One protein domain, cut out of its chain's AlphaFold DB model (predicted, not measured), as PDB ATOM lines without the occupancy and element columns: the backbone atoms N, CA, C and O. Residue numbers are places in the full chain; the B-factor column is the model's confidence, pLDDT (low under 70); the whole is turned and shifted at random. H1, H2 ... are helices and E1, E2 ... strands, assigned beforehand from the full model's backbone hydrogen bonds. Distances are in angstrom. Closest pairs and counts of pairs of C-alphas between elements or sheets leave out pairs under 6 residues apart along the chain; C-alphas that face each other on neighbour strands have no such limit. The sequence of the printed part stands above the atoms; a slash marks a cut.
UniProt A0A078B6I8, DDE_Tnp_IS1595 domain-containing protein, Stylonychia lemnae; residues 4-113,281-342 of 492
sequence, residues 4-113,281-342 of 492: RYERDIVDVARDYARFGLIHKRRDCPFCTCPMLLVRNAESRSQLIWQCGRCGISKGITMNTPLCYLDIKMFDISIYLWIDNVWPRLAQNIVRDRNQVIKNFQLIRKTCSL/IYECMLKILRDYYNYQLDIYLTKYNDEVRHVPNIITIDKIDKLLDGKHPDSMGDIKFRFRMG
ATOM      1  N   ARG A   4      60.326   7.843 -23.570       73.56
ATOM      2  CA  ARG A   4      59.436   8.961 -23.226       73.56
ATOM      3  C   ARG A   4      58.180   8.550 -22.446       73.56
ATOM      4  O   ARG A   4      57.610   9.392 -21.762       73.56
ATOM      5  N   TYR A   5      57.733   7.294 -22.528       76.75
ATOM      6  CA  TYR A   5      56.538   6.805 -21.814       76.75
ATOM      7  C   TYR A   5      56.842   6.092 -20.490       76.75
ATOM      8  O   TYR A   5      55.919   5.827 -19.719       76.75
ATOM      9  N   GLU A   6      58.113   5.789 -20.228       80.06
ATOM     10  CA  GLU A   6      58.582   5.058 -19.042       80.06
ATOM     11  C   GLU A   6      59.342   5.959 -18.067       80.06
ATOM     12  O   GLU A   6      59.994   5.472 -17.150       80.06
ATOM     13  N   ARG A   7      59.224   7.281 -18.241       88.50
ATOM     14  CA  ARG A   7      59.872   8.267 -17.380       88.50
ATOM     15  C   ARG A   7      59.612   7.979 -15.909       88.50
ATOM     16  O   ARG A   7      58.466   7.744 -15.491       88.50
ATOM     17  N   ASP A   8      60.683   8.049 -15.127       90.12
ATOM     18  CA  ASP A   8      60.566   7.925 -13.690       90.12
ATOM     19  C   ASP A   8      59.737   9.090 -13.133       90.12
ATOM     20  O   ASP A   8      59.776  10.230 -13.609       90.12
ATOM     21  N   ILE A   9      58.927   8.787 -12.123       90.62
ATOM     22  CA  ILE A   9      57.999   9.757 -11.545       90.62
ATOM     23  C   ILE A   9      58.725  10.944 -10.898       90.62
ATOM     24  O   ILE A   9      58.170  12.043 -10.843       90.62
ATOM     25  N   VAL A  10      59.970  10.752 -10.462       91.69
ATOM     26  CA  VAL A  10      60.823  11.808  -9.916       91.69
ATOM     27  C   VAL A  10      61.226  12.789 -11.007       91.69
ATOM     28  O   VAL A  10      61.153  13.994 -10.781       91.69
ATOM     29  N   ASP A  11      61.564  12.314 -12.207       93.19
ATOM     30  CA  ASP A  11      61.894  13.191 -13.337       93.19
ATOM     31  C   ASP A  11      60.684  14.024 -13.760       93.19
ATOM     32  O   ASP A  11      60.800  15.227 -14.003       93.19
ATOM     33  N   VAL A  12      59.502  13.400 -13.794       94.06
ATOM     34  CA  VAL A  12      58.237  14.098 -14.067       94.06
ATOM     35  C   VAL A  12      57.982  15.167 -13.002       94.06
ATOM     36  O   VAL A  12      57.680  16.317 -13.328       94.06
ATOM     37  N   ALA A  13      58.126  14.822 -11.721       94.00
ATOM     38  CA  ALA A  13      57.965  15.773 -10.629       94.00
ATOM     39  C   ALA A  13      58.974  16.930 -10.724       94.00
ATOM     40  O   ALA A  13      58.583  18.090 -10.578       94.00
ATOM     41  N   ARG A  14      60.244  16.643 -11.032       94.62
ATOM     42  CA  ARG A  14      61.307  17.643 -11.192       94.62
ATOM     43  C   ARG A  14      60.958  18.659 -12.276       94.62
ATOM     44  O   ARG A  14      61.006  19.862 -12.016       94.62
ATOM     45  N   ASP A  15      60.529  18.200 -13.449       95.38
ATOM     46  CA  ASP A  15      60.106  19.085 -14.540       95.38
ATOM     47  C   ASP A  15      58.914  19.950 -14.134       95.38
ATOM     48  O   ASP A  15      58.898  21.169 -14.325       95.38
ATOM     49  N   TYR A  16      57.910  19.342 -13.512       95.94
ATOM     50  CA  TYR A  16      56.707  20.056 -13.110       95.94
ATOM     51  C   TYR A  16      57.017  21.098 -12.027       95.94
ATOM     52  O   TYR A  16      56.461  22.198 -12.049       95.94
ATOM     53  N   ALA A  17      57.934  20.794 -11.110       95.12
ATOM     54  CA  ALA A  17      58.407  21.724 -10.094       95.12
ATOM     55  C   ALA A  17      59.220  22.868 -10.724       95.12
ATOM     56  O   ALA A  17      59.027  24.034 -10.368       95.12
ATOM     57  N   ARG A  18      60.070  22.564 -11.717       95.94
ATOM     58  CA  ARG A  18      60.837  23.553 -12.493       95.94
ATOM     59  C   ARG A  18      59.926  24.595 -13.142       95.94
ATOM     60  O   ARG A  18      60.242  25.781 -13.085       95.94
ATOM     61  N   PHE A  19      58.782  24.176 -13.684       95.31
ATOM     62  CA  PHE A  19      57.787  25.066 -14.300       95.31
ATOM     63  C   PHE A  19      56.732  25.622 -13.326       95.31
ATOM     64  O   PHE A  19      55.779  26.276 -13.754       95.31
ATOM     65  N   GLY A  20      56.876  25.387 -12.017       94.06
ATOM     66  CA  GLY A  20      55.959  25.910 -10.997       94.06
ATOM     67  C   GLY A  20      54.555  25.297 -11.050       94.06
ATOM     68  O   GLY A  20      53.579  25.921 -10.632       94.06
ATOM     69  N   LEU A  21      54.418  24.092 -11.603       94.25
ATOM     70  CA  LEU A  21      53.163  23.339 -11.633       94.25
ATOM     71  C   LEU A  21      52.940  22.529 -10.353       94.25
ATOM     72  O   LEU A  21      51.792  22.238 -10.016       94.25
ATOM     73  N   ILE A  22      54.020  22.209  -9.637       94.00
ATOM     74  CA  ILE A  22      54.011  21.661  -8.277       94.00
ATOM     75  C   ILE A  22      55.023  22.404  -7.393       94.00
ATOM     76  O   ILE A  22      55.822  23.202  -7.885       94.00
ATOM     77  N   HIS A  23      54.975  22.165  -6.083       91.88
ATOM     78  CA  HIS A  23      55.934  22.755  -5.150       91.88
ATOM     79  C   HIS A  23      57.342  22.181  -5.364       91.88
ATOM     80  O   HIS A  23      57.495  20.973  -5.515       91.88
ATOM     81  N   LYS A  24      58.363  23.045  -5.328       92.88
ATOM     82  CA  LYS A  24      59.779  22.631  -5.287       92.88
ATOM     83  C   LYS A  24      60.211  22.189  -3.888       92.88
ATOM     84  O   LYS A  24      61.052  21.315  -3.748       92.88
ATOM     85  N   ARG A  25      59.646  22.828  -2.864       92.31
ATOM     86  CA  ARG A  25      59.897  22.586  -1.440       92.31
ATOM     87  C   ARG A  25      58.589  22.763  -0.684       92.31
ATOM     88  O   ARG A  25      57.707  23.494  -1.146       92.31
ATOM     89  N   ARG A  26      58.458  22.099   0.459       91.56
ATOM     90  CA  ARG A  26      57.267  22.193   1.298       91.56
ATOM     91  C   ARG A  26      57.650  22.099   2.762       91.56
ATOM     92  O   ARG A  26      58.359  21.174   3.136       91.56
ATOM     93  N   ASP A  27      57.090  22.984   3.571       92.75
ATOM     94  CA  ASP A  27      57.210  22.907   5.022       92.75
ATOM     95  C   ASP A  27      55.990  22.211   5.622       92.75
ATOM     96  O   ASP A  27      54.863  22.290   5.110       92.75
ATOM     97  N   CYS A  28      56.219  21.500   6.722       92.56
ATOM     98  CA  CYS A  28      55.160  20.834   7.450       92.56
ATOM     99  C   CYS A  28      54.193  21.880   8.024       92.56
ATOM    100  O   CYS A  28      54.626  22.768   8.756       92.56
ATOM    101  N   PRO A  29      52.874  21.760   7.789       89.00
ATOM    102  CA  PRO A  29      51.914  22.739   8.294       89.00
ATOM    103  C   PRO A  29      51.784  22.740   9.826       89.00
ATOM    104  O   PRO A  29      51.168  23.651  10.364       89.00
ATOM    105  N   PHE A  30      52.305  21.720  10.517       92.56
ATOM    106  CA  PHE A  30      52.182  21.578  11.970       92.56
ATOM    107  C   PHE A  30      53.445  22.013  12.715       92.56
ATOM    108  O   PHE A  30      53.372  22.799  13.650       92.56
ATOM    109  N   CYS A  31      54.611  21.508  12.305       94.06
ATOM    110  CA  CYS A  31      55.878  21.754  13.001       94.06
ATOM    111  C   CYS A  31      56.869  22.611  12.205       94.06
ATOM    112  O   CYS A  31      58.027  22.683  12.609       94.06
ATOM    113  N   THR A  32      56.443  23.153  11.053       93.06
ATOM    114  CA  THR A  32      57.207  24.017  10.125       93.06
ATOM    115  C   THR A  32      58.539  23.457   9.623       93.06
ATOM    116  O   THR A  32      59.252  24.127   8.886       93.06
ATOM    117  N   CYS A  33      58.866  22.210   9.962       93.88
ATOM    118  CA  CYS A  33      60.067  21.545   9.486       93.88
ATOM    119  C   CYS A  33      59.939  21.238   7.984       93.88
ATOM    120  O   CYS A  33      58.842  20.851   7.551       93.88
ATOM    121  N   PRO A  34      61.033  21.327   7.211       94.19
ATOM    122  CA  PRO A  34      61.043  20.919   5.813       94.19
ATOM    123  C   PRO A  34      60.544  19.479   5.650       94.19
ATOM    124  O   PRO A  34      60.885  18.588   6.431       94.19
ATOM    125  N   MET A  35      59.694  19.255   4.653       95.56
ATOM    126  CA  MET A  35      59.209  17.927   4.289       95.56
ATOM    127  C   MET A  35      60.120  17.312   3.229       95.56
ATOM    128  O   MET A  35      60.564  17.994   2.306       95.56
ATOM    129  N   LEU A  36      60.331  16.005   3.336       93.81
ATOM    130  CA  LEU A  36      61.042  15.203   2.350       93.81
ATOM    131  C   LEU A  36      60.064  14.704   1.290       93.81
ATOM    132  O   LEU A  36      58.893  14.453   1.585       93.81
ATOM    133  N   LEU A  37      60.536  14.568   0.054       93.19
ATOM    134  CA  LEU A  37      59.771  13.938  -1.014       93.19
ATOM    135  C   LEU A  37      60.077  12.439  -1.004       93.19
ATOM    136  O   LEU A  37      61.217  12.049  -1.223       93.19
ATOM    137  N   VAL A  38      59.066  11.614  -0.743       92.75
ATOM    138  CA  VAL A  38      59.226  10.168  -0.539       92.75
ATOM    139  C   VAL A  38      58.339   9.407  -1.522       92.75
ATOM    140  O   VAL A  38      57.221   9.845  -1.833       92.75
ATOM    141  N   ARG A  39      58.827   8.264  -2.019       91.38
ATOM    142  CA  ARG A  39      58.021   7.339  -2.826       91.38
ATOM    143  C   ARG A  39      56.960   6.681  -1.954       91.38
ATOM    144  O   ARG A  39      57.224   6.218  -0.853       91.38
ATOM    145  N   ASN A  40      55.737   6.639  -2.458       87.44
ATOM    146  CA  ASN A  40      54.639   5.951  -1.798       87.44
ATOM    147  C   ASN A  40      53.763   5.301  -2.867       87.44
ATOM    148  O   ASN A  40      52.999   5.994  -3.546       87.44
ATOM    149  N   ALA A  41      53.879   3.979  -2.996       77.94
ATOM    150  CA  ALA A  41      53.180   3.182  -4.000       77.94
ATOM    151  C   ALA A  41      51.648   3.219  -3.854       77.94
ATOM    152  O   ALA A  41      50.933   3.094  -4.848       77.94
ATOM    153  N   GLU A  42      51.140   3.438  -2.641       76.12
ATOM    154  CA  GLU A  42      49.704   3.536  -2.359       76.12
ATOM    155  C   GLU A  42      49.117   4.872  -2.828       76.12
ATOM    156  O   GLU A  42      47.924   4.990  -3.125       76.12
ATOM    157  N   SER A  43      49.954   5.907  -2.928       74.56
ATOM    158  CA  SER A  43      49.527   7.211  -3.410       74.56
ATOM    159  C   SER A  43      49.313   7.200  -4.927       74.56
ATOM    160  O   SER A  43      50.120   6.687  -5.701       74.56
ATOM    161  N   ARG A  44      48.249   7.868  -5.393       69.62
ATOM    162  CA  ARG A  44      47.954   8.000  -6.834       69.62
ATOM    163  C   ARG A  44      49.113   8.617  -7.628       69.62
ATOM    164  O   ARG A  44      49.288   8.316  -8.799       69.62
ATOM    165  N   SER A  45      49.871   9.510  -6.998       72.88
ATOM    166  CA  SER A  45      51.010  10.207  -7.600       72.88
ATOM    167  C   SER A  45      52.323   9.435  -7.487       72.88
ATOM    168  O   SER A  45      53.322   9.919  -8.001       72.88
ATOM    169  N   GLN A  46      52.339   8.311  -6.762       84.56
ATOM    170  CA  GLN A  46      53.528   7.551  -6.357       84.56
ATOM    171  C   GLN A  46      54.558   8.337  -5.519       84.56
ATOM    172  O   GLN A  46      55.583   7.785  -5.128       84.56
ATOM    173  N   LEU A  47      54.280   9.607  -5.210       90.50
ATOM    174  CA  LEU A  47      55.131  10.528  -4.466       90.50
ATOM    175  C   LEU A  47      54.293  11.342  -3.474       90.50
ATOM    176  O   LEU A  47      53.222  11.870  -3.811       90.50
ATOM    177  N   ILE A  48      54.822  11.500  -2.265       93.50
ATOM    178  CA  ILE A  48      54.241  12.310  -1.193       93.50
ATOM    179  C   ILE A  48      55.309  13.192  -0.548       93.50
ATOM    180  O   ILE A  48      56.485  12.854  -0.513       93.50
ATOM    181  N   TRP A  49      54.881  14.320   0.003       94.19
ATOM    182  CA  TRP A  49      55.658  15.072   0.978       94.19
ATOM    183  C   TRP A  49      55.462  14.434   2.348       94.19
ATOM    184  O   TRP A  49      54.315  14.308   2.778       94.19
ATOM    185  N   GLN A  50      56.536  14.088   3.053       95.50
ATOM    186  CA  GLN A  50      56.499  13.520   4.399       95.50
ATOM    187  C   GLN A  50      57.395  14.318   5.348       95.50
ATOM    188  O   GLN A  50      58.547  14.619   5.051       95.50
ATOM    189  N   CYS A  51      56.854  14.699   6.502       96.06
ATOM    190  CA  CYS A  51      57.631  15.362   7.537       96.06
ATOM    191  C   CYS A  51      58.378  14.324   8.380       96.06
ATOM    192  O   CYS A  51      57.738  13.519   9.053       96.06
ATOM    193  N   GLY A  52      59.711  14.402   8.419       93.00
ATOM    194  CA  GLY A  52      60.531  13.500   9.238       93.00
ATOM    195  C   GLY A  52      60.348  13.670  10.751       93.00
ATOM    196  O   GLY A  52      60.629  12.748  11.503       93.00
ATOM    197  N   ARG A  53      59.843  14.822  11.222       94.12
ATOM    198  CA  ARG A  53      59.686  15.100  12.663       94.12
ATOM    199  C   ARG A  53      58.355  14.631  13.245       94.12
ATOM    200  O   ARG A  53      58.320  14.130  14.359       94.12
ATOM    201  N   CYS A  54      57.250  14.873  12.542       94.62
ATOM    202  CA  CYS A  54      55.904  14.600  13.061       94.62
ATOM    203  C   CYS A  54      55.113  13.592  12.215       94.62
ATOM    204  O   CYS A  54      53.916  13.434  12.432       94.62
ATOM    205  N   GLY A  55      55.736  12.984  11.199       91.31
ATOM    206  CA  GLY A  55      55.140  11.938  10.362       91.31
ATOM    207  C   GLY A  55      54.022  12.394   9.417       91.31
ATOM    208  O   GLY A  55      53.529  11.599   8.623       91.31
ATOM    209  N   ILE A  56      53.613  13.667   9.460       93.44
ATOM    210  CA  ILE A  56      52.531  14.183   8.609       93.44
ATOM    211  C   ILE A  56      52.920  14.048   7.139       93.44
ATOM    212  O   ILE A  56      53.985  14.514   6.729       93.44
ATOM    213  N   SER A  57      52.009  13.491   6.342       92.31
ATOM    214  CA  SER A  57      52.153  13.369   4.897       92.31
ATOM    215  C   SER A  57      51.148  14.234   4.128       92.31
ATOM    216  O   SER A  57      50.049  14.554   4.598       92.31
ATOM    217  N   LYS A  58      51.534  14.660   2.924       90.69
ATOM    218  CA  LYS A  58      50.687  15.385   1.965       90.69
ATOM    219  C   LYS A  58      50.994  14.903   0.551       90.69
ATOM    220  O   LYS A  58      52.152  14.764   0.188       90.69
ATOM    221  N   GLY A  59      49.970  14.717  -0.280       89.69
ATOM    222  CA  GLY A  59      50.180  14.386  -1.695       89.69
ATOM    223  C   GLY A  59      51.007  15.453  -2.422       89.69
ATOM    224  O   GLY A  59      50.885  16.645  -2.120       89.69
ATOM    225  N   ILE A  60      51.820  15.041  -3.397       91.44
ATOM    226  CA  ILE A  60      52.754  15.938  -4.098       91.44
ATOM    227  C   ILE A  60      52.063  17.135  -4.774       91.44
ATOM    228  O   ILE A  60      52.599  18.242  -4.787       91.44
ATOM    229  N   THR A  61      50.839  16.942  -5.273       90.75
ATOM    230  CA  THR A  61      50.060  17.989  -5.952       90.75
ATOM    231  C   THR A  61      49.196  18.832  -5.016       90.75
ATOM    232  O   THR A  61      48.575  19.801  -5.461       90.75
ATOM    233  N   MET A  62      49.124  18.507  -3.723       87.69
ATOM    234  CA  MET A  62      48.261  19.231  -2.788       87.69
ATOM    235  C   MET A  62      48.658  20.706  -2.702       87.69
ATOM    236  O   MET A  62      49.811  20.997  -2.394       87.69
ATOM    237  N   ASN A  63      47.689  21.611  -2.885       85.50
ATOM    238  CA  ASN A  63      47.855  23.078  -2.925       85.50
ATOM    239  C   ASN A  63      48.692  23.608  -4.103       85.50
ATOM    240  O   ASN A  63      49.267  24.689  -4.033       85.50
ATOM    241  N   THR A  64      48.722  22.863  -5.207       89.56
ATOM    242  CA  THR A  64      49.404  23.262  -6.446       89.56
ATOM    243  C   THR A  64      48.394  23.468  -7.584       89.56
ATOM    244  O   THR A  64      47.249  23.006  -7.476       89.56
ATOM    245  N   PRO A  65      48.801  24.081  -8.715       89.88
ATOM    246  CA  PRO A  65      47.992  24.125  -9.935       89.88
ATOM    247  C   PRO A  65      47.380  22.780 -10.336       89.88
ATOM    248  O   PRO A  65      46.261  22.732 -10.848       89.88
ATOM    249  N   LEU A  66      48.095  21.684 -10.075       90.00
ATOM    250  CA  LEU A  66      47.711  20.335 -10.472       90.00
ATOM    251  C   LEU A  66      47.087  19.516  -9.337       90.00
ATOM    252  O   LEU A  66      47.072  18.290  -9.412       90.00
ATOM    253  N   CYS A  67      46.579  20.153  -8.278       86.75
ATOM    254  CA  CYS A  67      45.954  19.439  -7.163       86.75
ATOM    255  C   CYS A  67      44.925  18.404  -7.647       86.75
ATOM    256  O   CYS A  67      44.083  18.699  -8.499       86.75
ATOM    257  N   TYR A  68      45.011  17.195  -7.087       81.94
ATOM    258  CA  TYR A  68      44.198  16.017  -7.425       81.94
ATOM    259  C   TYR A  68      44.421  15.415  -8.822       81.94
ATOM    260  O   TYR A  68      43.756  14.434  -9.168       81.94
ATOM    261  N   LEU A  69      45.355  15.947  -9.615       86.12
ATOM    262  CA  LEU A  69      45.818  15.273 -10.821       86.12
ATOM    263  C   LEU A  69      46.861  14.213 -10.481       86.12
ATOM    264  O   LEU A  69      47.734  14.388  -9.632       86.12
ATOM    265  N   ASP A  70      46.760  13.112 -11.209       88.38
ATOM    266  CA  ASP A  70      47.819  12.127 -11.340       88.38
ATOM    267  C   ASP A  70      48.831  12.659 -12.356       88.38
ATOM    268  O   ASP A  70      48.536  12.744 -13.554       88.38
ATOM    269  N   ILE A  71      49.988  13.098 -11.859       90.81
ATOM    270  CA  ILE A  71      50.997  13.779 -12.674       90.81
ATOM    271  C   ILE A  71      51.639  12.840 -13.692       90.81
ATOM    272  O   ILE A  71      51.881  13.285 -14.810       90.81
ATOM    273  N   LYS A  72      51.807  11.546 -13.372       89.38
ATOM    274  CA  LYS A  72      52.357  10.542 -14.297       89.38
ATOM    275  C   LYS A  72      51.401  10.314 -15.458       89.38
ATOM    276  O   LYS A  72      51.770  10.370 -16.626       89.38
ATOM    277  N   MET A  73      50.121  10.146 -15.137       88.56
ATOM    278  CA  MET A  73      49.071  10.017 -16.143       88.56
ATOM    279  C   MET A  73      48.913  11.277 -16.997       88.56
ATOM    280  O   MET A  73      48.606  11.187 -18.192       88.56
ATOM    281  N   PHE A  74      49.075  12.457 -16.400       92.25
ATOM    282  CA  PHE A  74      49.040  13.718 -17.133       92.25
ATOM    283  C   PHE A  74      50.240  13.855 -18.074       92.25
ATOM    284  O   PHE A  74      50.044  14.205 -19.235       92.25
ATOM    285  N   ASP A  75      51.435  13.492 -17.613       93.31
ATOM    286  CA  ASP A  75      52.678  13.508 -18.387       93.31
ATOM    287  C   ASP A  75      52.593  12.622 -19.637       93.31
ATOM    288  O   ASP A  75      52.735  13.100 -20.765       93.31
ATOM    289  N   ILE A  76      52.172  11.365 -19.459       91.81
ATOM    290  CA  ILE A  76      51.897  10.439 -20.568       91.81
ATOM    291  C   ILE A  76      50.879  11.050 -21.543       91.81
ATOM    292  O   ILE A  76      51.016  10.930 -22.760       91.81
ATOM    293  N   SER A  77      49.854  11.745 -21.035       92.88
ATOM    294  CA  SER A  77      48.848  12.387 -21.892       92.88
ATOM    295  C   SER A  77      49.435  13.514 -22.750       92.88
ATOM    296  O   SER A  77      48.961  13.709 -23.871       92.88
ATOM    297  N   ILE A  78      50.450  14.237 -22.261       94.31
ATOM    298  CA  ILE A  78      51.169  15.257 -23.035       94.31
ATOM    299  C   ILE A  78      51.936  14.590 -24.179       94.31
ATOM    300  O   ILE A  78      51.753  14.996 -25.325       94.31
ATOM    301  N   TYR A  79      52.716  13.537 -23.915       92.88
ATOM    302  CA  TYR A  79      53.450  12.824 -24.971       92.88
ATOM    303  C   TYR A  79      52.526  12.197 -26.013       92.88
ATOM    304  O   TYR A  79      52.734  12.381 -27.211       92.88
ATOM    305  N   LEU A  80      51.434  11.559 -25.583       91.06
ATOM    306  CA  LEU A  80      50.435  11.022 -26.507       91.06
ATOM    307  C   LEU A  80      49.800  12.130 -27.368       91.06
ATOM    308  O   LEU A  80      49.491  11.906 -28.538       91.06
ATOM    309  N   TRP A  81      49.605  13.333 -26.824       91.75
ATOM    310  CA  TRP A  81      49.130  14.481 -27.602       91.75
ATOM    311  C   TRP A  81      50.186  15.001 -28.597       91.75
ATOM    312  O   TRP A  81      49.832  15.292 -29.749       91.75
ATOM    313  N   ILE A  82      51.459  15.073 -28.187       91.62
ATOM    314  CA  ILE A  82      52.603  15.453 -29.038       91.62
ATOM    315  C   ILE A  82      52.711  14.497 -30.228       91.62
ATOM    316  O   ILE A  82      52.748  14.943 -31.376       91.62
ATOM    317  N   ASP A  83      52.638  13.194 -29.967       88.19
ATOM    318  CA  ASP A  83      52.705  12.138 -30.979       88.19
ATOM    319  C   ASP A  83      51.395  12.014 -31.791       88.19
ATOM    320  O   ASP A  83      51.247  11.143 -32.649       88.19
ATOM    321  N   ASN A  84      50.429  12.918 -31.565       87.06
ATOM    322  CA  ASN A  84      49.136  12.977 -32.248       87.06
ATOM    323  C   ASN A  84      48.327  11.668 -32.132       87.06
ATOM    324  O   ASN A  84      47.539  11.322 -33.020       87.06
ATOM    325  N   VAL A  85      48.493  10.954 -31.015       86.75
ATOM    326  CA  VAL A  85      47.745   9.739 -30.696       86.75
ATOM    327  C   VAL A  85      46.289  10.094 -30.417       86.75
ATOM    328  O   VAL A  85      45.949  11.064 -29.734       86.75
ATOM    329  N   TRP A  86      45.388   9.288 -30.968       79.94
ATOM    330  CA  TRP A  86      43.954   9.512 -30.843       79.94
ATOM    331  C   TRP A  86      43.519   9.262 -29.400       79.94
ATOM    332  O   TRP A  86      43.864   8.210 -28.870       79.94
ATOM    333  N   PRO A  87      42.687  10.109 -28.761       79.19
ATOM    334  CA  PRO A  87      42.291   9.884 -27.370       79.19
ATOM    335  C   PRO A  87      41.652   8.522 -27.131       79.19
ATOM    336  O   PRO A  87      41.884   7.913 -26.099       79.19
ATOM    337  N   ARG A  88      40.871   8.011 -28.092       77.62
ATOM    338  CA  ARG A  88      40.274   6.669 -27.993       77.62
ATOM    339  C   ARG A  88      41.316   5.555 -28.036       77.62
ATOM    340  O   ARG A  88      41.126   4.530 -27.401       77.62
ATOM    341  N   LEU A  89      42.396   5.752 -28.789       81.25
ATOM    342  CA  LEU A  89      43.521   4.823 -28.793       81.25
ATOM    343  C   LEU A  89      44.334   4.974 -27.501       81.25
ATOM    344  O   LEU A  89      44.652   3.976 -26.868       81.25
ATOM    345  N   ALA A  90      44.555   6.209 -27.049       82.75
ATOM    346  CA  ALA A  90      45.187   6.522 -25.772       82.75
ATOM    347  C   ALA A  90      44.452   5.871 -24.588       82.75
ATOM    348  O   ALA A  90      45.089   5.338 -23.692       82.75
ATOM    349  N   GLN A  91      43.118   5.812 -24.605       82.38
ATOM    350  CA  GLN A  91      42.333   5.076 -23.604       82.38
ATOM    351  C   GLN A  91      42.659   3.580 -23.534       82.38
ATOM    352  O   GLN A  91      42.483   2.974 -22.484       82.38
ATOM    353  N   ASN A  92      43.102   2.970 -24.631       80.56
ATOM    354  CA  ASN A  92      43.507   1.563 -24.636       80.56
ATOM    355  C   ASN A  92      44.951   1.373 -24.158       80.56
ATOM    356  O   ASN A  92      45.334   0.252 -23.831       80.56
ATOM    357  N   ILE A  93      45.726   2.458 -24.149       76.81
ATOM    358  CA  ILE A  93      47.118   2.521 -23.702       76.81
ATOM    359  C   ILE A  93      47.182   2.740 -22.191       76.81
ATOM    360  O   ILE A  93      48.046   2.186 -21.530       76.81
ATOM    361  N   VAL A  94      46.267   3.532 -21.635       79.25
ATOM    362  CA  VAL A  94      46.341   3.962 -20.238       79.25
ATOM    363  C   VAL A  94      45.396   3.206 -19.302       79.25
ATOM    364  O   VAL A  94      44.346   2.715 -19.716       79.25
ATOM    365  N   ARG A  95      45.729   3.192 -18.004       73.75
ATOM    366  CA  ARG A  95      44.907   2.561 -16.955       73.75
ATOM    367  C   ARG A  95      43.570   3.284 -16.743       73.75
ATOM    368  O   ARG A  95      42.521   2.644 -16.739       73.75
ATOM    369  N   ASP A  96      43.585   4.615 -16.615       81.25
ATOM    370  CA  ASP A  96      42.372   5.428 -16.425       81.25
ATOM    371  C   ASP A  96      41.928   6.114 -17.727       81.25
ATOM    372  O   ASP A  96      42.382   7.200 -18.113       81.25
ATOM    373  N   ARG A  97      40.965   5.473 -18.393       83.62
ATOM    374  CA  ARG A  97      40.391   5.919 -19.671       83.62
ATOM    375  C   ARG A  97      39.680   7.266 -19.588       83.62
ATOM    376  O   ARG A  97      39.632   8.008 -20.571       83.62
ATOM    377  N   ASN A  98      39.065   7.578 -18.454       84.38
ATOM    378  CA  ASN A  98      38.302   8.812 -18.312       84.38
ATOM    379  C   ASN A  98      39.239   9.981 -18.026       84.38
ATOM    380  O   ASN A  98      39.029  11.080 -18.549       84.38
ATOM    381  N   GLN A  99      40.294   9.739 -17.248       85.06
ATOM    382  CA  GLN A  99      41.290  10.754 -16.947       85.06
ATOM    383  C   GLN A  99      42.054  11.194 -18.195       85.06
ATOM    384  O   GLN A  99      42.168  12.395 -18.417       85.06
ATOM    385  N   VAL A 100      42.481  10.275 -19.071       87.19
ATOM    386  CA  VAL A 100      43.187  10.670 -20.307       87.19
ATOM    387  C   VAL A 100      42.326  11.568 -21.199       87.19
ATOM    388  O   VAL A 100      42.801  12.584 -21.697       87.19
ATOM    389  N   ILE A 101      41.021  11.297 -21.337       86.31
ATOM    390  CA  ILE A 101      40.132  12.183 -22.106       86.31
ATOM    391  C   ILE A 101      40.071  13.578 -21.478       86.31
ATOM    392  O   ILE A 101      40.129  14.573 -22.208       86.31
ATOM    393  N   LYS A 102      39.953  13.661 -20.146       87.81
ATOM    394  CA  LYS A 102      39.941  14.938 -19.417       87.81
ATOM    395  C   LYS A 102      41.265  15.687 -19.590       87.81
ATOM    396  O   LYS A 102      41.238  16.881 -19.871       87.81
ATOM    397  N   ASN A 103      42.395  14.988 -19.533       91.19
ATOM    398  CA  ASN A 103      43.724  15.566 -19.741       91.19
ATOM    399  C   ASN A 103      43.851  16.155 -21.150       91.19
ATOM    400  O   ASN A 103      44.199  17.321 -21.309       91.19
ATOM    401  N   PHE A 104      43.455  15.403 -22.180       91.12
ATOM    402  CA  PHE A 104      43.443  15.896 -23.558       91.12
ATOM    403  C   PHE A 104      42.507  17.100 -23.743       91.12
ATOM    404  O   PHE A 104      42.786  17.977 -24.559       91.12
ATOM    405  N   GLN A 105      41.372  17.151 -23.038       89.62
ATOM    406  CA  GLN A 105      40.499  18.330 -23.049       89.62
ATOM    407  C   GLN A 105      41.184  19.546 -22.424       89.62
ATOM    408  O   GLN A 105      41.108  20.624 -23.012       89.62
ATOM    409  N   LEU A 106      41.857  19.371 -21.284       91.50
ATOM    410  CA  LEU A 106      42.613  20.432 -20.628       91.50
ATOM    411  C   LEU A 106      43.720  20.959 -21.548       91.50
ATOM    412  O   LEU A 106      43.702  22.140 -21.870       91.50
ATOM    413  N   ILE A 107      44.564  20.077 -22.095       93.88
ATOM    414  CA  ILE A 107      45.642  20.432 -23.037       93.88
ATOM    415  C   ILE A 107      45.116  21.296 -24.195       93.88
ATOM    416  O   ILE A 107      45.696  22.335 -24.512       93.88
ATOM    417  N   ARG A 108      43.979  20.927 -24.805       92.94
ATOM    418  CA  ARG A 108      43.389  21.711 -25.906       92.94
ATOM    419  C   ARG A 108      42.914  23.096 -25.473       92.94
ATOM    420  O   ARG A 108      43.071  24.052 -26.233       92.94
ATOM    421  N   LYS A 109      42.326  23.224 -24.281       93.12
ATOM    422  CA  LYS A 109      41.924  24.529 -23.732       93.12
ATOM    423  C   LYS A 109      43.134  25.409 -23.483       93.12
ATOM    424  O   LYS A 109      43.134  26.564 -23.900       93.12
ATOM    425  N   THR A 110      44.174  24.829 -22.896       94.62
ATOM    426  CA  THR A 110      45.443  25.494 -22.634       94.62
ATOM    427  C   THR A 110      46.080  26.006 -23.928       94.62
ATOM    428  O   THR A 110      46.367  27.198 -24.039       94.62
ATOM    429  N   CYS A 111      46.174  25.159 -24.961       96.38
ATOM    430  CA  CYS A 111      46.634  25.568 -26.292       96.38
ATOM    431  C   CYS A 111      45.767  26.690 -26.876       96.38
ATOM    432  O   CYS A 111      46.281  27.651 -27.441       96.38
ATOM    433  N   SER A 112      44.442  26.589 -26.739       95.69
ATOM    434  CA  SER A 112      43.529  27.598 -27.271       95.69
ATOM    435  C   SER A 112      43.704  28.961 -26.621       95.69
ATOM    436  O   SER A 112      43.605  29.963 -27.328       95.69
ATOM    437  N   LEU A 113      43.907  29.017 -25.306       94.38
ATOM    438  CA  LEU A 113      44.157  30.280 -24.624       94.38
ATOM    439  C   LEU A 113      45.473  30.880 -25.115       94.38
ATOM    440  O   LEU A 113      45.473  32.014 -25.581       94.38
ATOM    441  N   ILE A 281      58.537  21.083 -27.669       93.81
ATOM    442  CA  ILE A 281      57.079  21.153 -27.502       93.81
ATOM    443  C   ILE A 281      56.618  20.711 -26.108       93.81
ATOM    444  O   ILE A 281      55.669  21.290 -25.586       93.81
ATOM    445  N   TYR A 282      57.298  19.743 -25.490       95.19
ATOM    446  CA  TYR A 282      56.988  19.287 -24.137       95.19
ATOM    447  C   TYR A 282      57.210  20.403 -23.104       95.19
ATOM    448  O   TYR A 282      56.270  20.803 -22.416       95.19
ATOM    449  N   GLU A 283      58.411  20.991 -23.070       95.00
ATOM    450  CA  GLU A 283      58.725  22.118 -22.180       95.00
ATOM    451  C   GLU A 283      57.801  23.315 -22.440       95.00
ATOM    452  O   GLU A 283      57.290  23.941 -21.509       95.00
ATOM    453  N   CYS A 284      57.541  23.624 -23.716       95.38
ATOM    454  CA  CYS A 284      56.592  24.663 -24.100       95.38
ATOM    455  C   CYS A 284      55.190  24.367 -23.561       95.38
ATOM    456  O   CYS A 284      54.531  25.279 -23.073       95.38
ATOM    457  N   MET A 285      54.732  23.115 -23.606       96.38
ATOM    458  CA  MET A 285      53.420  22.731 -23.091       96.38
ATOM    459  C   MET A 285      53.323  22.946 -21.577       96.38
ATOM    460  O   MET A 285      52.308  23.461 -21.113       96.38
ATOM    461  N   LEU A 286      54.369  22.632 -20.805       96.50
ATOM    462  CA  LEU A 286      54.382  22.888 -19.359       96.50
ATOM    463  C   LEU A 286      54.331  24.391 -19.039       96.50
ATOM    464  O   LEU A 286      53.554  24.807 -18.177       96.50
ATOM    465  N   LYS A 287      55.067  25.223 -19.791       96.00
ATOM    466  CA  LYS A 287      54.976  26.695 -19.689       96.00
ATOM    467  C   LYS A 287      53.575  27.204 -20.030       96.00
ATOM    468  O   LYS A 287      52.982  27.948 -19.257       96.00
ATOM    469  N   ILE A 288      53.014  26.745 -21.150       95.81
ATOM    470  CA  ILE A 288      51.660  27.101 -21.600       95.81
ATOM    471  C   ILE A 288      50.614  26.689 -20.549       95.81
ATOM    472  O   ILE A 288      49.650  27.418 -20.311       95.81
ATOM    473  N   LEU A 289      50.812  25.550 -19.877       95.38
ATOM    474  CA  LEU A 289      49.957  25.092 -18.782       95.38
ATOM    475  C   LEU A 289      50.030  25.999 -17.554       95.38
ATOM    476  O   LEU A 289      48.988  26.329 -16.985       95.38
ATOM    477  N   ARG A 290      51.235  26.427 -17.172       94.50
ATOM    478  CA  ARG A 290      51.435  27.373 -16.071       94.50
ATOM    479  C   ARG A 290      50.792  28.725 -16.379       94.50
ATOM    480  O   ARG A 290      50.074  29.254 -15.534       94.50
ATOM    481  N   ASP A 291      50.968  29.236 -17.592       92.38
ATOM    482  CA  ASP A 291      50.352  30.491 -18.034       92.38
ATOM    483  C   ASP A 291      48.824  30.412 -18.020       92.38
ATOM    484  O   ASP A 291      48.153  31.334 -17.556       92.38
ATOM    485  N   TYR A 292      48.261  29.293 -18.485       93.12
ATOM    486  CA  TYR A 292      46.822  29.056 -18.414       93.12
ATOM    487  C   TYR A 292      46.319  29.072 -16.976       93.12
ATOM    488  O   TYR A 292      45.303  29.701 -16.697       93.12
ATOM    489  N   TYR A 293      47.030  28.403 -16.070       91.88
ATOM    490  CA  TYR A 293      46.681  28.403 -14.659       91.88
ATOM    491  C   TYR A 293      46.693  29.816 -14.068       91.88
ATOM    492  O   TYR A 293      45.709  30.214 -13.453       91.88
ATOM    493  N   ASN A 294      47.759  30.587 -14.299       90.69
ATOM    494  CA  ASN A 294      47.881  31.951 -13.785       90.69
ATOM    495  C   ASN A 294      46.762  32.855 -14.312       90.69
ATOM    496  O   ASN A 294      46.136  33.567 -13.538       90.69
ATOM    497  N   TYR A 295      46.466  32.782 -15.612       88.81
ATOM    498  CA  TYR A 295      45.379  33.547 -16.225       88.81
ATOM    499  C   TYR A 295      44.014  33.206 -15.612       88.81
ATOM    500  O   TYR A 295      43.190  34.074 -15.344       88.81
ATOM    501  N   GLN A 296      43.767  31.919 -15.383       84.88
ATOM    502  CA  GLN A 296      42.527  31.432 -14.788       84.88
ATOM    503  C   GLN A 296      42.418  31.817 -13.306       84.88
ATOM    504  O   GLN A 296      41.339  32.180 -12.841       84.88
ATOM    505  N   LEU A 297      43.534  31.788 -12.576       86.31
ATOM    506  CA  LEU A 297      43.608  32.251 -11.195       86.31
ATOM    507  C   LEU A 297      43.339  33.756 -11.095       86.31
ATOM    508  O   LEU A 297      42.591  34.167 -10.220       86.31
ATOM    509  N   ASP A 298      43.883  34.563 -12.003       85.44
ATOM    510  CA  ASP A 298      43.673  36.014 -12.032       85.44
ATOM    511  C   ASP A 298      42.197  36.384 -12.260       85.44
ATOM    512  O   ASP A 298      41.622  37.184 -11.520       85.44
ATOM    513  N   ILE A 299      41.533  35.708 -13.208       83.38
ATOM    514  CA  ILE A 299      40.079  35.833 -13.411       83.38
ATOM    515  C   ILE A 299      39.319  35.477 -12.133       83.38
ATOM    516  O   ILE A 299      38.384  36.182 -11.746       83.38
ATOM    517  N   TYR A 300      39.705  34.375 -11.487       82.44
ATOM    518  CA  TYR A 300      39.076  33.927 -10.254       82.44
ATOM    519  C   TYR A 300      39.231  34.970  -9.136       82.44
ATOM    520  O   TYR A 300      38.230  35.407  -8.571       82.44
ATOM    521  N   LEU A 301      40.452  35.431  -8.861       83.44
ATOM    522  CA  LEU A 301      40.725  36.417  -7.811       83.44
ATOM    523  C   LEU A 301      39.994  37.741  -8.073       83.44
ATOM    524  O   LEU A 301      39.308  38.246  -7.185       83.44
ATOM    525  N   THR A 302      40.047  38.236  -9.312       83.44
ATOM    526  CA  THR A 302      39.350  39.464  -9.728       83.44
ATOM    527  C   THR A 302      37.842  39.363  -9.505       83.44
ATOM    528  O   THR A 302      37.199  40.318  -9.076       83.44
ATOM    529  N   LYS A 303      37.250  38.199  -9.787       79.00
ATOM    530  CA  LYS A 303      35.801  38.015  -9.701       79.00
ATOM    531  C   LYS A 303      35.292  37.836  -8.275       79.00
ATOM    532  O   LYS A 303      34.181  38.270  -7.973       79.00
ATOM    533  N   TYR A 304      36.052  37.144  -7.434       74.12
ATOM    534  CA  TYR A 304      35.600  36.783  -6.093       74.12
ATOM    535  C   TYR A 304      36.060  37.763  -5.012       74.12
ATOM    536  O   TYR A 304      35.551  37.670  -3.898       74.12
ATOM    537  N   ASN A 305      36.955  38.711  -5.337       69.94
ATOM    538  CA  ASN A 305      37.587  39.625  -4.376       69.94
ATOM    539  C   ASN A 305      38.078  38.876  -3.122       69.94
ATOM    540  O   ASN A 305      38.018  39.382  -2.002       69.94
ATOM    541  N   ASP A 306      38.454  37.611  -3.321       63.00
ATOM    542  CA  ASP A 306      38.772  36.687  -2.250       63.00
ATOM    543  C   ASP A 306      40.237  36.937  -1.907       63.00
ATOM    544  O   ASP A 306      41.132  36.691  -2.721       63.00
ATOM    545  N   GLU A 307      40.490  37.450  -0.704       57.41
ATOM    546  CA  GLU A 307      41.823  37.367  -0.117       57.41
ATOM    547  C   GLU A 307      42.213  35.888  -0.112       57.41
ATOM    548  O   GLU A 307      41.422  35.051   0.315       57.41
ATOM    549  N   VAL A 308      43.403  35.575  -0.628       54.06
ATOM    550  CA  VAL A 308      43.921  34.249  -1.018       54.06
ATOM    551  C   VAL A 308      43.890  33.208   0.121       54.06
ATOM    552  O   VAL A 308      44.917  32.745   0.604       54.06
ATOM    553  N   ARG A 309      42.706  32.802   0.584       52.22
ATOM    554  CA  ARG A 309      42.533  31.762   1.610       52.22
ATOM    555  C   ARG A 309      42.470  30.381   0.982       52.22
ATOM    556  O   ARG A 309      42.816  29.394   1.626       52.22
ATOM    557  N   HIS A 310      42.049  30.302  -0.278       60.34
ATOM    558  CA  HIS A 310      42.000  29.061  -1.031       60.34
ATOM    559  C   HIS A 310      42.468  29.292  -2.463       60.34
ATOM    560  O   HIS A 310      41.823  29.993  -3.235       60.34
ATOM    561  N   VAL A 311      43.598  28.685  -2.823       63.91
ATOM    562  CA  VAL A 311      44.113  28.701  -4.191       63.91
ATOM    563  C   VAL A 311      43.489  27.517  -4.941       63.91
ATOM    564  O   VAL A 311      43.845  26.367  -4.655       63.91
ATOM    565  N   PRO A 312      42.536  27.740  -5.868       75.88
ATOM    566  CA  PRO A 312      41.904  26.647  -6.588       75.88
ATOM    567  C   PRO A 312      42.895  25.999  -7.561       75.88
ATOM    568  O   PRO A 312      43.809  26.636  -8.084       75.88
ATOM    569  N   ASN A 313      42.701  24.708  -7.823       81.19
ATOM    570  CA  ASN A 313      43.455  23.992  -8.850       81.19
ATOM    571  C   ASN A 313      42.853  24.206 -10.244       81.19
ATOM    572  O   ASN A 313      41.710  24.647 -10.389       81.19
ATOM    573  N   ILE A 314      43.603  23.819 -11.274       78.44
ATOM    574  CA  ILE A 314      43.248  24.050 -12.677       78.44
ATOM    575  C   ILE A 314      41.901  23.429 -13.092       78.44
ATOM    576  O   ILE A 314      41.190  23.988 -13.925       78.44
ATOM    577  N   ILE A 315      41.512  22.293 -12.502       75.19
ATOM    578  CA  ILE A 315      40.226  21.641 -12.790       75.19
ATOM    579  C   ILE A 315      39.087  22.394 -12.108       75.19
ATOM    580  O   ILE A 315      38.013  22.549 -12.690       75.19
ATOM    581  N   THR A 316      39.297  22.819 -10.863       73.81
ATOM    582  CA  THR A 316      38.307  23.558 -10.081       73.81
ATOM    583  C   THR A 316      37.983  24.885 -10.756       73.81
ATOM    584  O   THR A 316      36.802  25.184 -10.923       73.81
ATOM    585  N   ILE A 317      38.989  25.617 -11.246       68.62
ATOM    586  CA  ILE A 317      38.753  26.878 -11.964       68.62
ATOM    587  C   ILE A 317      37.961  26.631 -13.259       68.62
ATOM    588  O   ILE A 317      36.933  27.265 -13.482       68.62
ATOM    589  N   ASP A 318      38.319  25.604 -14.041       67.00
ATOM    590  CA  ASP A 318      37.600  25.253 -15.279       67.00
ATOM    591  C   ASP A 318      36.146  24.787 -15.046       67.00
ATOM    592  O   ASP A 318      35.332  24.739 -15.977       67.00
ATOM    593  N   LYS A 319      35.792  24.374 -13.824       70.56
ATOM    594  CA  LYS A 319      34.398  24.100 -13.445       70.56
ATOM    595  C   LYS A 319      33.675  25.385 -13.064       70.56
ATOM    596  O   LYS A 319      32.544  25.567 -13.499       70.56
ATOM    597  N   ILE A 320      34.331  26.258 -12.304       62.84
ATOM    598  CA  ILE A 320      33.785  27.545 -11.865       62.84
ATOM    599  C   ILE A 320      33.448  28.428 -13.072       62.84
ATOM    600  O   ILE A 320      32.317  28.889 -13.162       62.84
ATOM    601  N   ASP A 321      34.330  28.539 -14.069       59.25
ATOM    602  CA  ASP A 321      34.060  29.317 -15.291       59.25
ATOM    603  C   ASP A 321      32.783  28.849 -16.022       59.25
ATOM    604  O   ASP A 321      31.951  29.661 -16.423       59.25
ATOM    605  N   LYS A 322      32.537  27.532 -16.109       60.50
ATOM    606  CA  LYS A 322      31.312  26.993 -16.743       60.50
ATOM    607  C   LYS A 322      30.038  27.265 -15.945       60.50
ATOM    608  O   LYS A 322      28.963  27.364 -16.535       60.50
ATOM    609  N   LEU A 323      30.147  27.321 -14.619       52.56
ATOM    610  CA  LEU A 323      29.033  27.647 -13.724       52.56
ATOM    611  C   LEU A 323      28.688  29.140 -13.821       52.56
ATOM    612  O   LEU A 323      27.534  29.529 -13.669       52.56
ATOM    613  N   LEU A 324      29.686  29.966 -14.129       49.59
ATOM    614  CA  LEU A 324      29.572  31.413 -14.257       49.59
ATOM    615  C   LEU A 324      29.054  31.888 -15.620       49.59
ATOM    616  O   LEU A 324      28.467  32.964 -15.681       49.59
ATOM    617  N   ASP A 325      29.188  31.080 -16.674       53.81
ATOM    618  CA  ASP A 325      28.591  31.338 -17.996       53.81
ATOM    619  C   ASP A 325      27.046  31.217 -18.011       53.81
ATOM    620  O   ASP A 325      26.424  31.291 -19.073       53.81
ATOM    621  N   GLY A 326      26.405  30.988 -16.854       44.44
ATOM    622  CA  GLY A 326      24.942  30.964 -16.698       44.44
ATOM    623  C   GLY A 326      24.239  29.784 -17.379       44.44
ATOM    624  O   GLY A 326      23.015  29.764 -17.472       44.44
ATOM    625  N   LYS A 327      24.994  28.796 -17.875       47.19
ATOM    626  CA  LYS A 327      24.475  27.627 -18.611       47.19
ATOM    627  C   LYS A 327      24.384  26.352 -17.772       47.19
ATOM    628  O   LYS A 327      24.033  25.303 -18.311       47.19
ATOM    629  N   HIS A 328      24.731  26.411 -16.489       40.50
ATOM    630  CA  HIS A 328      24.668  25.259 -15.595       40.50
ATOM    631  C   HIS A 328      23.395  25.321 -14.730       40.50
ATOM    632  O   HIS A 328      23.107  26.385 -14.189       40.50
ATOM    633  N   PRO A 329      22.638  24.215 -14.590       42.03
ATOM    634  CA  PRO A 329      21.353  24.196 -13.877       42.03
ATOM    635  C   PRO A 329      21.471  24.417 -12.361       42.03
ATOM    636  O   PRO A 329      20.489  24.779 -11.716       42.03
ATOM    637  N   ASP A 330      22.664  24.253 -11.796       46.00
ATOM    638  CA  ASP A 330      22.905  24.520 -10.379       46.00
ATOM    639  C   ASP A 330      23.097  26.027 -10.166       46.00
ATOM    640  O   ASP A 330      24.140  26.600 -10.497       46.00
ATOM    641  N   SER A 331      22.059  26.677  -9.638       42.81
ATOM    642  CA  SER A 331      22.068  28.104  -9.306       42.81
ATOM    643  C   SER A 331      23.226  28.478  -8.362       42.81
ATOM    644  O   SER A 331      23.685  27.672  -7.550       42.81
ATOM    645  N   MET A 332      23.666  29.743  -8.399       43.47
ATOM    646  CA  MET A 332      24.673  30.291  -7.468       43.47
ATOM    647  C   MET A 332      24.350  30.067  -5.979       43.47
ATOM    648  O   MET A 332      25.263  30.079  -5.149       43.47
ATOM    649  N   GLY A 333      23.075  29.848  -5.641       46.81
ATOM    650  CA  GLY A 333      22.638  29.502  -4.291       46.81
ATOM    651  C   GLY A 333      23.211  28.169  -3.810       46.81
ATOM    652  O   GLY A 333      23.706  28.096  -2.688       46.81
ATOM    653  N   ASP A 334      23.254  27.155  -4.678       47.09
ATOM    654  CA  ASP A 334      23.682  25.803  -4.307       47.09
ATOM    655  C   ASP A 334      25.211  25.712  -4.127       47.09
ATOM    656  O   ASP A 334      25.727  24.974  -3.290       47.09
ATOM    657  N   ILE A 335      25.963  26.559  -4.837       48.94
ATOM    658  CA  ILE A 335      27.426  26.657  -4.717       48.94
ATOM    659  C   ILE A 335      27.834  27.437  -3.468       48.94
ATOM    660  O   ILE A 335      28.679  26.958  -2.710       48.94
ATOM    661  N   LYS A 336      27.211  28.594  -3.197       46.16
ATOM    662  CA  LYS A 336      27.432  29.321  -1.933       46.16
ATOM    663  C   LYS A 336      27.052  28.457  -0.733       46.16
ATOM    664  O   LYS A 336      27.760  28.488   0.269       46.16
ATOM    665  N   PHE A 337      25.989  27.663  -0.850       44.22
ATOM    666  CA  PHE A 337      25.568  26.705   0.167       44.22
ATOM    667  C   PHE A 337      26.594  25.577   0.358       44.22
ATOM    668  O   PHE A 337      27.036  25.360   1.482       44.22
ATOM    669  N   ARG A 338      27.079  24.929  -0.710       45.41
ATOM    670  CA  ARG A 338      28.095  23.859  -0.610       45.41
ATOM    671  C   ARG A 338      29.452  24.347  -0.087       45.41
ATOM    672  O   ARG A 338      30.094  23.616   0.668       45.41
ATOM    673  N   PHE A 339      29.856  25.580  -0.409       47.62
ATOM    674  CA  PHE A 339      31.038  26.225   0.180       47.62
ATOM    675  C   PHE A 339      30.824  26.596   1.658       47.62
ATOM    676  O   PHE A 339      31.700  26.326   2.478       47.62
ATOM    677  N   ARG A 340      29.653  27.141   2.035       44.28
ATOM    678  CA  ARG A 340      29.306  27.427   3.446       44.28
ATOM    679  C   ARG A 340      29.204  26.168   4.306       44.28
ATOM    680  O   ARG A 340      29.543  26.214   5.485       44.28
ATOM    681  N   MET A 341      28.731  25.065   3.732       38.28
ATOM    682  CA  MET A 341      28.464  23.813   4.444       38.28
ATOM    683  C   MET A 341      29.706  22.936   4.653       38.28
ATOM    684  O   MET A 341      29.605  21.911   5.318       38.28
ATOM    685  N   GLY A 342      30.881  23.307   4.126       39.16
ATOM    686  CA  GLY A 342      32.105  22.514   4.318       39.16
ATOM    687  C   GLY A 342      32.047  21.120   3.678       39.16
ATOM    688  O   GLY A 342      32.804  20.230   4.057       39.16
TER     689      GLY A 342
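AT A GLANCE: This is residues 4 to 113 and 281 to 342 of the 492 residues of the protein "DDE_Tnp_IS1595 domain-containing protein" of Stylonychia lemnae (UniProt A0A078B6I8). Three helices, H2, H4 and H5, cross one another steeply and make the core, with H3 folded back on the early part of H4. On one side H1 lies between H2 and a small sheet of three strands; away from it, the later half of H5 runs out of the core with H6 packed on its residues 293 to 300, and H7 follows at the far end, apart from the sheet. The printed part has 172 residues with seven named helices and three named strands, in the order H1, E1, E2, E3, H2, H3, H4, H5, H6, H7, and its class is mostly helix; the sheet runs E1, E2, E3, all antiparallel. The whole is compact, with a radius of gyration of the C-alphas of 17.3 A, and spans 47 by 43 by 26 A.

HOW THE PARTS SIT: H1, residues 9 to 18, is followed by a sheet of E1, residues 35 to 39, E2, residues 47 to 51, and E3, residues 57 to 59. These strands form a meander, each strand the antiparallel neighbour of the one before, with E1 and E3 as edge strands. E1 and E2 are a hairpin at 144 degrees, with N 36 and O 50 at 2.8 A and N 48 and O 38 at 2.9 A, within hydrogen-bond range. E2 and E3 are a hairpin at 152 degrees, with N 49 and O 58 at 2.8 A, within hydrogen-bond range. H1 only grazes this sheet, with its residues 9 to 13. H2, residues 71 to 82, touches H1 with its residues 71 to 75 alone; the closest C-alphas, of Ile 9 and Lys 72, are 6.3 A apart, and the lines are about perpendicular at 79 degrees. H3, residues 87 to 93, and H4, residues 97 to 113, touch as a helical hairpin at a steep tilt of 43 degrees, opposite ways, with the closest C-alphas, of Gln 91 and Arg 97, 4.5 A apart. H2 and H4 touch at a steep tilt of 63 degrees, the same way, closest at the C-alphas of Ser 77 and Val 100, 6.1 A. H5, residues 281 to 304, touches H2 with its residues 281 to 285 alone, closest at the C-alphas of Ile 78 and Tyr 282, 7.2 A. H5 touches H4 with its residues 288 to 292 alone, about perpendicular at 79 degrees, closest at the C-alphas of Thr 110 and Tyr 292, 5.7 A. H6, residues 314 to 324, touches H5 at a steep tilt of 44 degrees, the same way, closest at the C-alphas of Tyr 293 and Ile 314, 5.9 A. H7, residues 332 to 340, touches no helix; it is apart from H6, but only just, at 8.1 A. Every O i to N i+4 pair is within hydrogen-bond range in H1, H2, H5 and H7; the counts are 2 of 3 in H3, 12 of 13 in H4 and 6 of 7 in H6.

IN THESE COORDINATES: H1 begins at C-alpha 9, (57.999, 9.757, -11.545), and measures 14.1 A from first to last C-alpha. E1 and E2 measure 12.8 A and 13.2 A; E3 has three residues. H2 measures 16.5 A, H3 has seven residues, and H4 measures 25.1 A. H5, the longest helix, measures 34.1 A from C-alpha 281, (57.079, 21.153, -27.502), to C-alpha 304. H6 measures 15.6 A, and H7 ends at C-alpha 340, (29.306, 27.427, 3.446).

THE WHOLE: The two C-alphas farthest apart, those of Arg 53 and Lys 327, are 48.7 A apart. Residues 114 to 280 are not printed, and C-alphas 113 and 281 are 16.1 A apart across this cut. The links H1 to E1 and E3 to H2 are long. Residues 302 to 309, of which 302 to 304 belong to H5, stand free, as do residues 325 to 330 and residues 336 to 342, of which 336 to 340 belong to H7. The mean pLDDT of the printed part is 81.7; it is under 70 at residue 44, residues 305 to 311, 317 to 318 and 320 to 342.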